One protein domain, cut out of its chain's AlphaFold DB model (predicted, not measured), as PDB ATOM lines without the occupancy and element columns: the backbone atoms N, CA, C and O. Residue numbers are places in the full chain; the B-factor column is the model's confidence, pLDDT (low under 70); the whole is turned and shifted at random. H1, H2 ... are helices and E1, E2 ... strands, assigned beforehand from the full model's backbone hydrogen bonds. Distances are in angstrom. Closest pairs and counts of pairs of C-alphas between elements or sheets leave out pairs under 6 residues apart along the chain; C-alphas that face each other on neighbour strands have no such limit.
ATOM      1  N   PRO A  13     -19.657  40.610 -17.362       90.75
ATOM      2  CA  PRO A  13     -19.500  41.967 -17.901       90.75
ATOM      3  C   PRO A  13     -20.459  42.997 -17.286       90.75
ATOM      4  O   PRO A  13     -20.061  44.128 -16.995       90.75
ATOM      5  N   ASP A  14     -21.705  42.598 -17.036       93.81
ATOM      6  CA  ASP A  14     -22.727  43.474 -16.463       93.81
ATOM      7  C   ASP A  14     -22.450  43.747 -14.986       93.81
ATOM      8  O   ASP A  14     -22.589  44.881 -14.523       93.81
ATOM      9  N   ALA A  15     -22.008  42.726 -14.246       95.31
ATOM     10  CA  ALA A  15     -21.619  42.870 -12.848       95.31
ATOM     11  C   ALA A  15     -20.452  43.859 -12.696       95.31
ATOM     12  O   ALA A  15     -20.527  44.778 -11.879       95.31
ATOM     13  N   VAL A  16     -19.416  43.727 -13.535       95.88
ATOM     14  CA  VAL A  16     -18.278  44.661 -13.577       95.88
ATOM     15  C   VAL A  16     -18.751  46.081 -13.887       95.88
ATOM     16  O   VAL A  16     -18.401  47.018 -13.169       95.88
ATOM     17  N   SER A  17     -19.593  46.244 -14.909       95.69
ATOM     18  CA  SER A  17     -20.100  47.557 -15.326       95.69
ATOM     19  C   SER A  17     -20.909  48.244 -14.223       95.69
ATOM     20  O   SER A  17     -20.717  49.434 -13.967       95.69
ATOM     21  N   LYS A  18     -21.774  47.500 -13.521       96.00
ATOM     22  CA  LYS A  18     -22.560  48.024 -12.392       96.00
ATOM     23  C   LYS A  18     -21.672  48.477 -11.234       96.00
ATOM     24  O   LYS A  18     -21.871  49.578 -10.726       96.00
ATOM     25  N   VAL A  19     -20.692  47.661 -10.836       96.38
ATOM     26  CA  VAL A  19     -19.773  48.000  -9.736       96.38
ATOM     27  C   VAL A  19     -18.946  49.241 -10.078       96.38
ATOM     28  O   VAL A  19     -18.896  50.171  -9.277       96.38
ATOM     29  N   LEU A  20     -18.358  49.305 -11.278       95.81
ATOM     30  CA  LEU A  20     -17.559  50.463 -11.701       95.81
ATOM     31  C   LEU A  20     -18.392  51.746 -11.815       95.81
ATOM     32  O   LEU A  20     -17.901  52.816 -11.462       95.81
ATOM     33  N   ARG A  21     -19.652  51.648 -12.256       96.00
ATOM     34  CA  ARG A  21     -20.567  52.795 -12.301       96.00
ATOM     35  C   ARG A  21     -20.802  53.377 -10.909       96.00
ATOM     36  O   ARG A  21     -20.668  54.584 -10.749       96.00
ATOM     37  N   VAL A  22     -21.089  52.541  -9.911       95.62
ATOM     38  CA  VAL A  22     -21.274  53.013  -8.528       95.62
ATOM     39  C   VAL A  22     -19.982  53.609  -7.967       95.62
ATOM     40  O   VAL A  22     -20.005  54.681  -7.378       95.62
ATOM     41  N   LEU A  23     -18.834  52.963  -8.195       95.00
ATOM     42  CA  LEU A  23     -17.536  53.483  -7.747       95.00
ATOM     43  C   LEU A  23     -17.189  54.845  -8.373       95.00
ATOM     44  O   LEU A  23     -16.515  55.654  -7.738       95.00
ATOM     45  N   SER A  24     -17.661  55.124  -9.592       93.94
ATOM     46  CA  SER A  24     -17.432  56.413 -10.259       93.94
ATOM     47  C   SER A  24     -18.142  57.603  -9.595       93.94
ATOM     48  O   SER A  24     -17.804  58.742  -9.897       93.94
ATOM     49  N   GLU A  25     -19.059  57.357  -8.651       92.88
ATOM     50  CA  GLU A  25     -19.721  58.395  -7.841       92.88
ATOM     51  C   GLU A  25     -18.754  59.102  -6.862       92.88
ATOM     52  O   GLU A  25     -19.123  60.100  -6.252       92.88
ATOM     53  N   GLY A  26     -17.513  58.617  -6.716       75.44
ATOM     54  CA  GLY A  26     -16.426  59.343  -6.043       75.44
ATOM     55  C   GLY A  26     -16.363  59.196  -4.518       75.44
ATOM     56  O   GLY A  26     -15.475  59.776  -3.897       75.44
ATOM     57  N   ALA A  27     -17.250  58.405  -3.910       84.38
ATOM     58  CA  ALA A  27     -17.187  58.073  -2.487       84.38
ATOM     59  C   ALA A  27     -16.440  56.751  -2.230       84.38
ATOM     60  O   ALA A  27     -16.331  55.886  -3.101       84.38
ATOM     61  N   SER A  28     -15.945  56.579  -1.002       91.50
ATOM     62  CA  SER A  28     -15.500  55.269  -0.514       91.50
ATOM     63  C   SER A  28     -16.717  54.432  -0.136       91.50
ATOM     64  O   SER A  28     -17.611  54.922   0.547       91.50
ATOM     65  N   PHE A  29     -16.740  53.169  -0.561       94.50
ATOM     66  CA  PHE A  29     -17.829  52.243  -0.265       94.50
ATOM     67  C   PHE A  29     -17.277  50.947   0.318       94.50
ATOM     68  O   PHE A  29     -16.295  50.389  -0.175       94.50
ATOM     69  N   SER A  30     -17.955  50.416   1.327       95.69
ATOM     70  CA  SER A  30     -17.780  49.030   1.749       95.69
ATOM     71  C   SER A  30     -18.352  48.058   0.706       95.69
ATOM     72  O   SER A  30     -19.265  48.388  -0.057       95.69
ATOM     73  N   VAL A  31     -17.892  46.802   0.717       96.06
ATOM     74  CA  VAL A  31     -18.440  45.739  -0.152       96.06
ATOM     75  C   VAL A  31     -19.950  45.560   0.065       96.06
ATOM     76  O   VAL A  31     -20.700  45.321  -0.880       96.06
ATOM     77  N   SER A  32     -20.420  45.723   1.304       96.56
ATOM     78  CA  SER A  32     -21.843  45.650   1.648       96.56
ATOM     79  C   SER A  32     -22.655  46.798   1.040       96.56
ATOM     80  O   SER A  32     -23.769  46.575   0.571       96.56
ATOM     81  N   GLU A  33     -22.119  48.019   1.022       95.62
ATOM     82  CA  GLU A  33     -22.767  49.166   0.369       95.62
ATOM     83  C   GLU A  33     -22.814  49.006  -1.143       95.62
ATOM     84  O   GLU A  33     -23.859  49.252  -1.745       95.62
ATOM     85  N   LEU A  34     -21.724  48.530  -1.748       96.44
ATOM     86  CA  LEU A  34     -21.681  48.216  -3.174       96.44
ATOM     87  C   LEU A  34     -22.712  47.146  -3.536       96.44
ATOM     88  O   LEU A  34     -23.440  47.315  -4.510       96.44
ATOM     89  N   ALA A  35     -22.838  46.080  -2.742       96.88
ATOM     90  CA  ALA A  35     -23.855  45.047  -2.947       96.88
ATOM     91  C   ALA A  35     -25.276  45.635  -2.932       96.88
ATOM     92  O   ALA A  35     -26.054  45.388  -3.854       96.88
ATOM     93  N   ARG A  36     -25.586  46.494  -1.949       96.06
ATOM     94  CA  ARG A  36     -26.886  47.184  -1.874       96.06
ATOM     95  C   ARG A  36     -27.129  48.103  -3.072       96.06
ATOM     96  O   ARG A  36     -28.183  48.016  -3.688       96.06
ATOM     97  N   LYS A  37     -26.159  48.952  -3.424       95.69
ATOM     98  CA  LYS A  37     -26.286  49.924  -4.525       95.69
ATOM     99  C   LYS A  37     -26.363  49.268  -5.905       95.69
ATOM    100  O   LYS A  37     -27.043  49.778  -6.787       95.69
ATOM    101  N   THR A  38     -25.670  48.149  -6.107       95.19
ATOM    102  CA  THR A  38     -25.637  47.440  -7.399       95.19
ATOM    103  C   THR A  38     -26.739  46.388  -7.549       95.19
ATOM    104  O   THR A  38     -26.975  45.915  -8.665       95.19
ATOM    105  N   GLY A  39     -27.391  45.997  -6.447       95.31
ATOM    106  CA  GLY A  39     -28.329  44.871  -6.403       95.31
ATOM    107  C   GLY A  39     -27.656  43.508  -6.610       95.31
ATOM    108  O   GLY A  39     -28.325  42.537  -6.953       95.31
ATOM    109  N   LEU A  40     -26.331  43.427  -6.461       95.00
ATOM    110  CA  LEU A  40     -25.559  42.197  -6.622       95.00
ATOM    111  C   LEU A  40     -25.331  41.529  -5.269       95.00
ATOM    112  O   LEU A  40     -25.228  42.186  -4.234       95.00
ATOM    113  N   ASN A  41     -25.171  40.204  -5.272       94.88
ATOM    114  CA  ASN A  41     -24.743  39.515  -4.062       94.88
ATOM    115  C   ASN A  41     -23.312  39.947  -3.676       94.88
ATOM    116  O   ASN A  41     -22.472  40.241  -4.532       94.88
ATOM    117  N   ARG A  42     -23.022  39.925  -2.371       95.88
ATOM    118  CA  ARG A  42     -21.732  40.358  -1.815       95.88
ATOM    119  C   ARG A  42     -20.532  39.603  -2.401       95.88
ATOM    120  O   ARG A  42     -19.524  40.227  -2.698       95.88
ATOM    121  N   ARG A  43     -20.647  38.287  -2.614       94.44
ATOM    122  CA  ARG A  43     -19.596  37.436  -3.209       94.44
ATOM    123  C   ARG A  43     -19.311  37.790  -4.673       94.44
ATOM    124  O   ARG A  43     -18.178  37.660  -5.118       94.44
ATOM    125  N   THR A  44     -20.319  38.211  -5.431       95.00
ATOM    126  CA  THR A  44     -20.163  38.678  -6.813       95.00
ATOM    127  C   THR A  44     -19.439  40.013  -6.838       95.00
ATOM    128  O   THR A  44     -18.521  40.174  -7.635       95.00
ATOM    129  N   VAL A  45     -19.806  40.942  -5.949       96.62
ATOM    130  CA  VAL A  45     -19.095  42.221  -5.807       96.62
ATOM    131  C   VAL A  45     -17.630  41.983  -5.455       96.62
ATOM    132  O   VAL A  45     -16.762  42.519  -6.130       96.62
ATOM    133  N   ASP A  46     -17.364  41.135  -4.465       96.88
ATOM    134  CA  ASP A  46     -16.011  40.786  -4.018       96.88
ATOM    135  C   ASP A  46     -15.146  40.257  -5.177       96.88
ATOM    136  O   ASP A  46     -14.119  40.838  -5.515       96.88
ATOM    137  N   LYS A  47     -15.655  39.262  -5.919       95.88
ATOM    138  CA  LYS A  47     -14.980  38.721  -7.111       95.88
ATOM    139  C   LYS A  47     -14.739  39.759  -8.208       95.88
ATOM    140  O   LYS A  47     -13.742  39.683  -8.921       95.88
ATOM    141  N   VAL A  48     -15.677  40.685  -8.403       96.50
ATOM    142  CA  VAL A  48     -15.520  41.774  -9.376       96.50
ATOM    143  C   VAL A  48     -14.402  42.717  -8.940       96.50
ATOM    144  O   VAL A  48     -13.587  43.099  -9.778       96.50
ATOM    145  N   LEU A  49     -14.338  43.072  -7.655       96.88
ATOM    146  CA  LEU A  49     -13.277  43.922  -7.117       96.88
ATOM    147  C   LEU A  49     -11.907  43.255  -7.271       96.88
ATOM    148  O   LEU A  49     -11.001  43.890  -7.806       96.88
ATOM    149  N   ASP A  50     -11.782  41.975  -6.914       96.75
ATOM    150  CA  ASP A  50     -10.546  41.201  -7.098       96.75
ATOM    151  C   ASP A  50     -10.083  41.207  -8.559       96.75
ATOM    152  O   ASP A  50      -8.927  41.511  -8.861       96.75
ATOM    153  N   MET A  51     -11.009  40.951  -9.489       95.81
ATOM    154  CA  MET A  51     -10.727  40.958 -10.924       95.81
ATOM    155  C   MET A  51     -10.259  42.334 -11.409       95.81
ATOM    156  O   MET A  51      -9.294  42.440 -12.167       95.81
ATOM    157  N   VAL A  52     -10.929  43.407 -10.979       95.56
ATOM    158  CA  VAL A  52     -10.551  44.778 -11.345       95.56
ATOM    159  C   VAL A  52      -9.171  45.123 -10.784       95.56
ATOM    160  O   VAL A  52      -8.354  45.684 -11.517       95.56
ATOM    161  N   LEU A  53      -8.881  44.761  -9.534       96.38
ATOM    162  CA  LEU A  53      -7.578  44.984  -8.903       96.38
ATOM    163  C   LEU A  53      -6.458  44.224  -9.625       96.38
ATOM    164  O   LEU A  53      -5.387  44.786  -9.872       96.38
ATOM    165  N   GLU A  54      -6.698  42.979 -10.032       94.94
ATOM    166  CA  GLU A  54      -5.735  42.188 -10.803       94.94
ATOM    167  C   GLU A  54      -5.456  42.807 -12.184       94.94
ATOM    168  O   GLU A  54      -4.295  42.951 -12.604       94.94
ATOM    169  N   VAL A  55      -6.510  43.253 -12.875       94.50
ATOM    170  CA  VAL A  55      -6.390  43.976 -14.147       94.50
ATOM    171  C   VAL A  55      -5.624  45.286 -13.946       94.50
ATOM    172  O   VAL A  55      -4.699  45.566 -14.710       94.50
ATOM    173  N   GLN A  56      -5.934  46.067 -12.908       94.00
ATOM    174  CA  GLN A  56      -5.215  47.301 -12.578       94.00
ATOM    175  C   GLN A  56      -3.734  47.033 -12.306       94.00
ATOM    176  O   GLN A  56      -2.879  47.714 -12.878       94.00
ATOM    177  N   LYS A  57      -3.412  46.014 -11.502       92.25
ATOM    178  CA  LYS A  57      -2.033  45.601 -11.215       92.25
ATOM    179  C   LYS A  57      -1.275  45.321 -12.509       92.25
ATOM    180  O   LYS A  57      -0.214  45.910 -12.735       92.25
ATOM    181  N   THR A  58      -1.851  44.511 -13.396       91.75
ATOM    182  CA  THR A  58      -1.253  44.163 -14.694       91.75
ATOM    183  C   THR A  58      -1.085  45.389 -15.594       91.75
ATOM    184  O   THR A  58      -0.000  45.636 -16.132       91.75
ATOM    185  N   LEU A  59      -2.136  46.199 -15.731       92.75
ATOM    186  CA  LEU A  59      -2.152  47.369 -16.613       92.75
ATOM    187  C   LEU A  59      -1.392  48.579 -16.052       92.75
ATOM    188  O   LEU A  59      -1.169  49.566 -16.769       92.75
ATOM    189  N   SER A  60      -0.953  48.509 -14.794       90.50
ATOM    190  CA  SER A  60      -0.053  49.495 -14.210       90.50
ATOM    191  C   SER A  60       1.350  49.398 -14.817       90.50
ATOM    192  O   SER A  60       2.010  50.426 -14.952       90.50
ATOM    193  N   PHE A  61       1.806  48.199 -15.198       87.75
ATOM    194  CA  PHE A  61       3.118  47.950 -15.815       87.75
ATOM    195  C   PHE A  61       3.017  47.791 -17.321       87.75
ATOM    196  O   PHE A  61       3.846  48.313 -18.062       87.75
ATOM    197  N   LYS A  62       1.946  47.147 -17.779       91.44
ATOM    198  CA  LYS A  62       1.731  46.842 -19.186       91.44
ATOM    199  C   LYS A  62       0.653  47.748 -19.774       91.44
ATOM    200  O   LYS A  62      -0.278  48.180 -19.104       91.44
ATOM    201  N   LYS A  63       0.764  48.068 -21.053       92.69
ATOM    202  CA  LYS A  63      -0.260  48.749 -21.841       92.69
ATOM    203  C   LYS A  63      -0.919  47.722 -22.748       92.69
ATOM    204  O   LYS A  63      -0.241  47.105 -23.570       92.69
ATOM    205  N   LEU A  64      -2.235  47.567 -22.617       94.69
ATOM    206  CA  LEU A  64      -3.034  46.815 -23.575       94.69
ATOM    207  C   LEU A  64      -3.214  47.651 -24.843       94.69
ATOM    208  O   LEU A  64      -3.550  48.833 -24.791       94.69
ATOM    209  N   THR A  65      -2.968  47.035 -25.990       93.81
ATOM    210  CA  THR A  65      -3.148  47.643 -27.307       93.81
ATOM    211  C   THR A  65      -3.997  46.722 -28.165       93.81
ATOM    212  O   THR A  65      -3.820  45.504 -28.137       93.81
ATOM    213  N   LYS A  66      -4.916  47.309 -28.931       95.75
ATOM    214  CA  LYS A  66      -5.762  46.616 -29.903       95.75
ATOM    215  C   LYS A  66      -5.655  47.372 -31.225       95.75
ATOM    216  O   LYS A  66      -6.056  48.530 -31.291       95.75
ATOM    217  N   LYS A  67      -5.075  46.750 -32.254       95.38
ATOM    218  CA  LYS A  67      -4.897  47.354 -33.589       95.38
ATOM    219  C   LYS A  67      -5.597  46.497 -34.640       95.38
ATOM    220  O   LYS A  67      -5.449  45.277 -34.629       95.38
ATOM    221  N   LYS A  68      -6.371  47.131 -35.522       95.75
ATOM    222  CA  LYS A  68      -7.080  46.467 -36.623       95.75
ATOM    223  C   LYS A  68      -6.107  46.143 -37.762       95.75
ATOM    224  O   LYS A  68      -5.274  46.977 -38.110       95.75
ATOM    225  N   PHE A  69      -6.235  44.950 -38.332       93.25
ATOM    226  CA  PHE A  69      -5.488  44.454 -39.487       93.25
ATOM    227  C   PHE A  69      -6.480  43.800 -40.454       93.25
ATOM    228  O   PHE A  69      -6.916  42.670 -40.238       93.25
ATOM    229  N   GLY A  70      -6.896  44.539 -41.489       93.62
ATOM    230  CA  GLY A  70      -7.951  44.099 -42.405       93.62
ATOM    231  C   GLY A  70      -9.266  43.820 -41.667       93.62
ATOM    232  O   GLY A  70      -9.849  44.723 -41.062       93.62
ATOM    233  N   ARG A  71      -9.713  42.557 -41.697       94.12
ATOM    234  CA  ARG A  71     -10.920  42.073 -40.997       94.12
ATOM    235  C   ARG A  71     -10.660  41.603 -39.556       94.12
ATOM    236  O   ARG A  71     -11.613  41.294 -38.849       94.12
ATOM    237  N   SER A  72      -9.407  41.601 -39.104       94.75
ATOM    238  CA  SER A  72      -8.990  41.041 -37.812       94.75
ATOM    239  C   SER A  72      -8.439  42.108 -36.863       94.75
ATOM    240  O   SER A  72      -8.166  43.244 -37.258       94.75
ATOM    241  N   TYR A  73      -8.240  41.747 -35.594       94.69
ATOM    242  CA  TYR A  73      -7.572  42.588 -34.598       94.69
ATOM    243  C   TYR A  73      -6.378  41.852 -34.000       94.69
ATOM    244  O   TYR A  73      -6.507  40.709 -33.574       94.69
ATOM    245  N   ALA A  74      -5.237  42.531 -33.891       94.50
ATOM    246  CA  ALA A  74      -4.142  42.075 -33.045       94.50
ATOM    247  C   ALA A  74      -4.256  42.741 -31.671       94.50
ATOM    248  O   ALA A  74      -4.343  43.971 -31.573       94.50
ATOM    249  N   VAL A  75      -4.223  41.927 -30.619       95.00
ATOM    250  CA  VAL A  75      -4.266  42.361 -29.218       95.00
ATOM    251  C   VAL A  75      -2.921  42.040 -28.576       95.00
ATOM    252  O   VAL A  75      -2.436  40.918 -28.698       95.00
ATOM    253  N   LYS A  76      -2.276  43.024 -27.941       94.31
ATOM    254  CA  LYS A  76      -0.950  42.856 -27.318       94.31
ATOM    255  C   LYS A  76      -0.846  43.637 -26.013       94.31
ATOM    256  O   LYS A  76      -1.276  44.790 -25.957       94.31
ATOM    257  N   LEU A  77      -0.200  43.042 -25.011       93.12
ATOM    258  CA  LEU A  77       0.313  43.734 -23.827       93.12
ATOM    259  C   LEU A  77       1.776  44.123 -24.075       93.12
ATOM    260  O   LEU A  77       2.565  43.291 -24.513       93.12
ATOM    261  N   ARG A  78       2.139  45.382 -23.826       90.75
ATOM    262  CA  ARG A  78       3.520  45.887 -23.954       90.75
ATOM    263  C   ARG A  78       3.963  46.571 -22.672       90.75
ATOM    264  O   ARG A  78       3.137  47.228 -22.050       90.75
ATOM    265  N   GLU A  79       5.237  46.490 -22.313       88.44
ATOM    266  CA  GLU A  79       5.767  47.239 -21.167       88.44
ATOM    267  C   GLU A  79       5.570  48.750 -21.344       88.44
ATOM    268  O   GLU A  79       5.745  49.306 -22.435       88.44
ATOM    269  N   ARG A  80       5.188  49.440 -20.267       85.75
ATOM    270  CA  ARG A  80       5.139  50.904 -20.245       85.75
ATOM    271  C   ARG A  80       6.566  51.425 -20.097       85.75
ATOM    272  O   ARG A  80       7.170  51.296 -19.037       85.75
ATOM    273  N   THR A  81       7.069  52.090 -21.137       75.44
ATOM    274  CA  THR A  81       8.452  52.592 -21.235       75.44
ATOM    275  C   THR A  81       8.915  53.389 -20.010       75.44
ATOM    276  O   THR A  81      10.065  53.269 -19.609       75.44
ATOM    277  N   ARG A  82       8.026  54.175 -19.381       71.69
ATOM    278  CA  ARG A  82       8.355  54.949 -18.170       71.69
ATOM    279  C   ARG A  82       8.698  54.057 -16.972       71.69
ATOM    280  O   ARG A  82       9.729  54.268 -16.353       71.69
ATOM    281  N   LYS A  83       7.890  53.026 -16.706       66.38
ATOM    282  CA  LYS A  83       8.139  52.098 -15.593       66.38
ATOM    283  C   LYS A  83       9.352  51.204 -15.843       66.38
ATOM    284  O   LYS A  83      10.086  50.916 -14.910       66.38
ATOM    285  N   ALA A  84       9.598  50.816 -17.096       66.88
ATOM    286  CA  ALA A  84      10.819  50.095 -17.458       66.88
ATOM    287  C   ALA A  84      12.078  50.939 -17.177       66.88
ATOM    288  O   ALA A  84      13.042  50.433 -16.612       66.88
ATOM    289  N   LYS A  85      12.048  52.239 -17.505       68.81
ATOM    290  CA  LYS A  85      13.141  53.175 -17.193       68.81
ATOM    291  C   LYS A  85      13.348  53.362 -15.687       68.81
ATOM    292  O   LYS A  85      14.489  53.339 -15.245       68.81
ATOM    293  N   GLU A  86      12.271  53.520 -14.916       75.12
ATOM    294  CA  GLU A  86      12.332  53.619 -13.446       75.12
ATOM    295  C   GLU A  86      12.957  52.353 -12.831       75.12
ATOM    296  O   GLU A  86      13.889  52.453 -12.040       75.12
ATOM    297  N   PHE A  87      12.550  51.163 -13.285       70.50
ATOM    298  CA  PHE A  87      13.093  49.891 -12.796       70.50
ATOM    299  C   PHE A  87      14.588  49.713 -13.116       70.50
ATOM    300  O   PHE A  87      15.356  49.263 -12.267       70.50
ATOM    301  N   ILE A  88      15.018  50.101 -14.324       75.38
ATOM    302  CA  ILE A  88      16.435  50.074 -14.729       75.38
ATOM    303  C   ILE A  88      17.254  51.074 -13.901       75.38
ATOM    304  O   ILE A  88      18.334  50.736 -13.422       75.38
ATOM    305  N   SER A  89      16.733  52.288 -13.698       76.62
ATOM    306  CA  SER A  89      17.367  53.312 -12.859       76.62
ATOM    307  C   SER A  89      17.555  52.825 -11.419       76.62
ATOM    308  O   SER A  89      18.633  52.984 -10.847       76.62
ATOM    309  N   ASP A  90      16.532  52.209 -10.828       78.38
ATOM    310  CA  ASP A  90      16.591  51.730  -9.445       78.38
ATOM    311  C   ASP A  90      17.539  50.537  -9.275       78.38
ATOM    312  O   ASP A  90      18.248  50.453  -8.270       78.38
ATOM    313  N   ALA A  91      17.615  49.647 -10.268       74.50
ATOM    314  CA  ALA A  91      18.607  48.574 -10.291       74.50
ATOM    315  C   ALA A  91      20.042  49.121 -10.409       74.50
ATOM    316  O   ALA A  91      20.922  48.697  -9.659       74.50
ATOM    317  N   GLY A  92      20.269  50.112 -11.280       78.25
ATOM    318  CA  GLY A  92      21.571  50.770 -11.436       78.25
ATOM    319  C   GLY A  92      22.048  51.458 -10.152       78.25
ATOM    320  O   GLY A  92      23.186  51.260  -9.733       78.25
ATOM    321  N   LYS A  93      21.161  52.181  -9.455       77.75
ATOM    322  CA  LYS A  93      21.479  52.832  -8.168       77.75
ATOM    323  C   LYS A  93      21.862  51.842  -7.065       77.75
ATOM    324  O   LYS A  93      22.677  52.174  -6.211       77.75
ATOM    325  N   ARG A  94      21.270  50.643  -7.056       74.75
ATOM    326  CA  ARG A  94      21.601  49.590  -6.079       74.75
ATOM    327  C   ARG A  94      22.960  48.954  -6.353       74.75
ATOM    328  O   ARG A  94      23.674  48.666  -5.403       74.75
ATOM    329  N   LEU A  95      23.327  48.787  -7.623       71.88
ATOM    330  CA  LEU A  95      24.657  48.306  -8.004       71.88
ATOM    331  C   LEU A  95      25.750  49.314  -7.631       71.88
ATOM    332  O   LEU A  95      26.766  48.915  -7.078       71.88
ATOM    333  N   MET A  96      25.518  50.613  -7.855       69.88
ATOM    334  CA  MET A  96      26.491  51.657  -7.502       69.88
ATOM    335  C   MET A  96      26.694  51.822  -5.988       69.88
ATOM    336  O   MET A  96      27.742  52.289  -5.579       69.88
ATOM    337  N   ARG A  97      25.721  51.434  -5.150       63.31
ATOM    338  CA  ARG A  97      25.824  51.521  -3.679       63.31
ATOM    339  C   ARG A  97      26.547  50.354  -3.007       63.31
ATOM    340  O   ARG A  97      26.886  50.477  -1.841       63.31
ATOM    341  N   ASN A  98      26.730  49.237  -3.707       60.34
ATOM    342  CA  ASN A  98      27.382  48.037  -3.170       60.34
ATOM    343  C   ASN A  98      28.819  47.864  -3.702       60.34
ATOM    344  O   ASN A  98      29.396  46.791  -3.537       60.34
TER     345      ASN A  98
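What this domain is: This is residues 13 to 98 of the 100 residues of an uncharacterized protein of Thorarchaeota archaeon (strain OWC) (UniProt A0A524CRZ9). A small head of three crossed helices sits at one end: H1 and H2 pack on the first part of the long helix H3, which runs out of the head like a bar. At the far end of H3 the chain turns into a long two-stranded hairpin, E1 and E2, and from the hairpin's return H4 sets off as a separate arm, sticking out with residues 85 to 97. The 86 printed residues hold four named helices and two named strands in the order H1 H2 H3 E1 E2 H4; the sheet, E1 - E2, is antiparallel, and the class is mixed, helices and strands. The whole is extended, with a radius of gyration of the C-alphas of 18.9 A, and flat, spanning 54 by 46 by 21 A.

Where its parts are: H1, residues 13 to 23, begins at C-alpha 13 at (-19.500, 41.967, -17.901) and is 15.5 A long. H2 is residues 31 to 38, 10.4 A. H3, residues 42 to 61, is the longest helix at 29.5 A and ends at C-alpha 61 at (3.118, 47.950, -15.815). E1, residues 62 to 69, measures 21.7 A, and E2, residues 72 to 79, 23.1 A. H4, residues 81 to 97, measures 24.7 A and ends at C-alpha 97 at (25.824, 51.521, -3.679).

How they stand to each other: H1 and H2 touch, closest at the C-alphas of Lys 18 and Thr 38, 5.9 A apart; at 73 degrees they are only just about perpendicular. H3 touches H1 with residues 44 to 48 alone, closest at the C-alphas of Val 16 and Val 48, 5.8 A, about perpendicular at 84 degrees. H3 touches H2 with residues 42 to 46 alone, closest at the C-alphas of Ala 35 and Arg 42, 5.3 A, about perpendicular at 80 degrees. E1 and E2 form a hairpin, antiparallel at 158 degrees; N 63 and O 78, 2.7 A, and N 72 and O 69, 2.9 A, are within hydrogen-bond range. The closest C-alphas of H3 and E2 are those of Phe 61 and Glu 79, 6.0 A. H3 and H4 are close but not clearly touching, closest at the C-alphas of Phe 61 and Lys 83, 6.5 A. H1 and H2 are apart from E1, E2 and H4. In H1, H2 and H4 every O i to N i+4 pair is within hydrogen-bond range; in H3 15 of 16 are.

The domain as a whole: The C-alphas of Gly 39 and Asn 98, the two farthest apart, are 55.9 A from each other. The printed part has no cut. The link from H1 to H2 is short, the other four are tight, and no link is long. Residues 85 to 98 stand free; without them the body spans 43 by 33 by 21 A. The mean pLDDT of the printed part is 89.4, that of H4 is 73, and residues 83 to 85 and 96 to 98 are under 70.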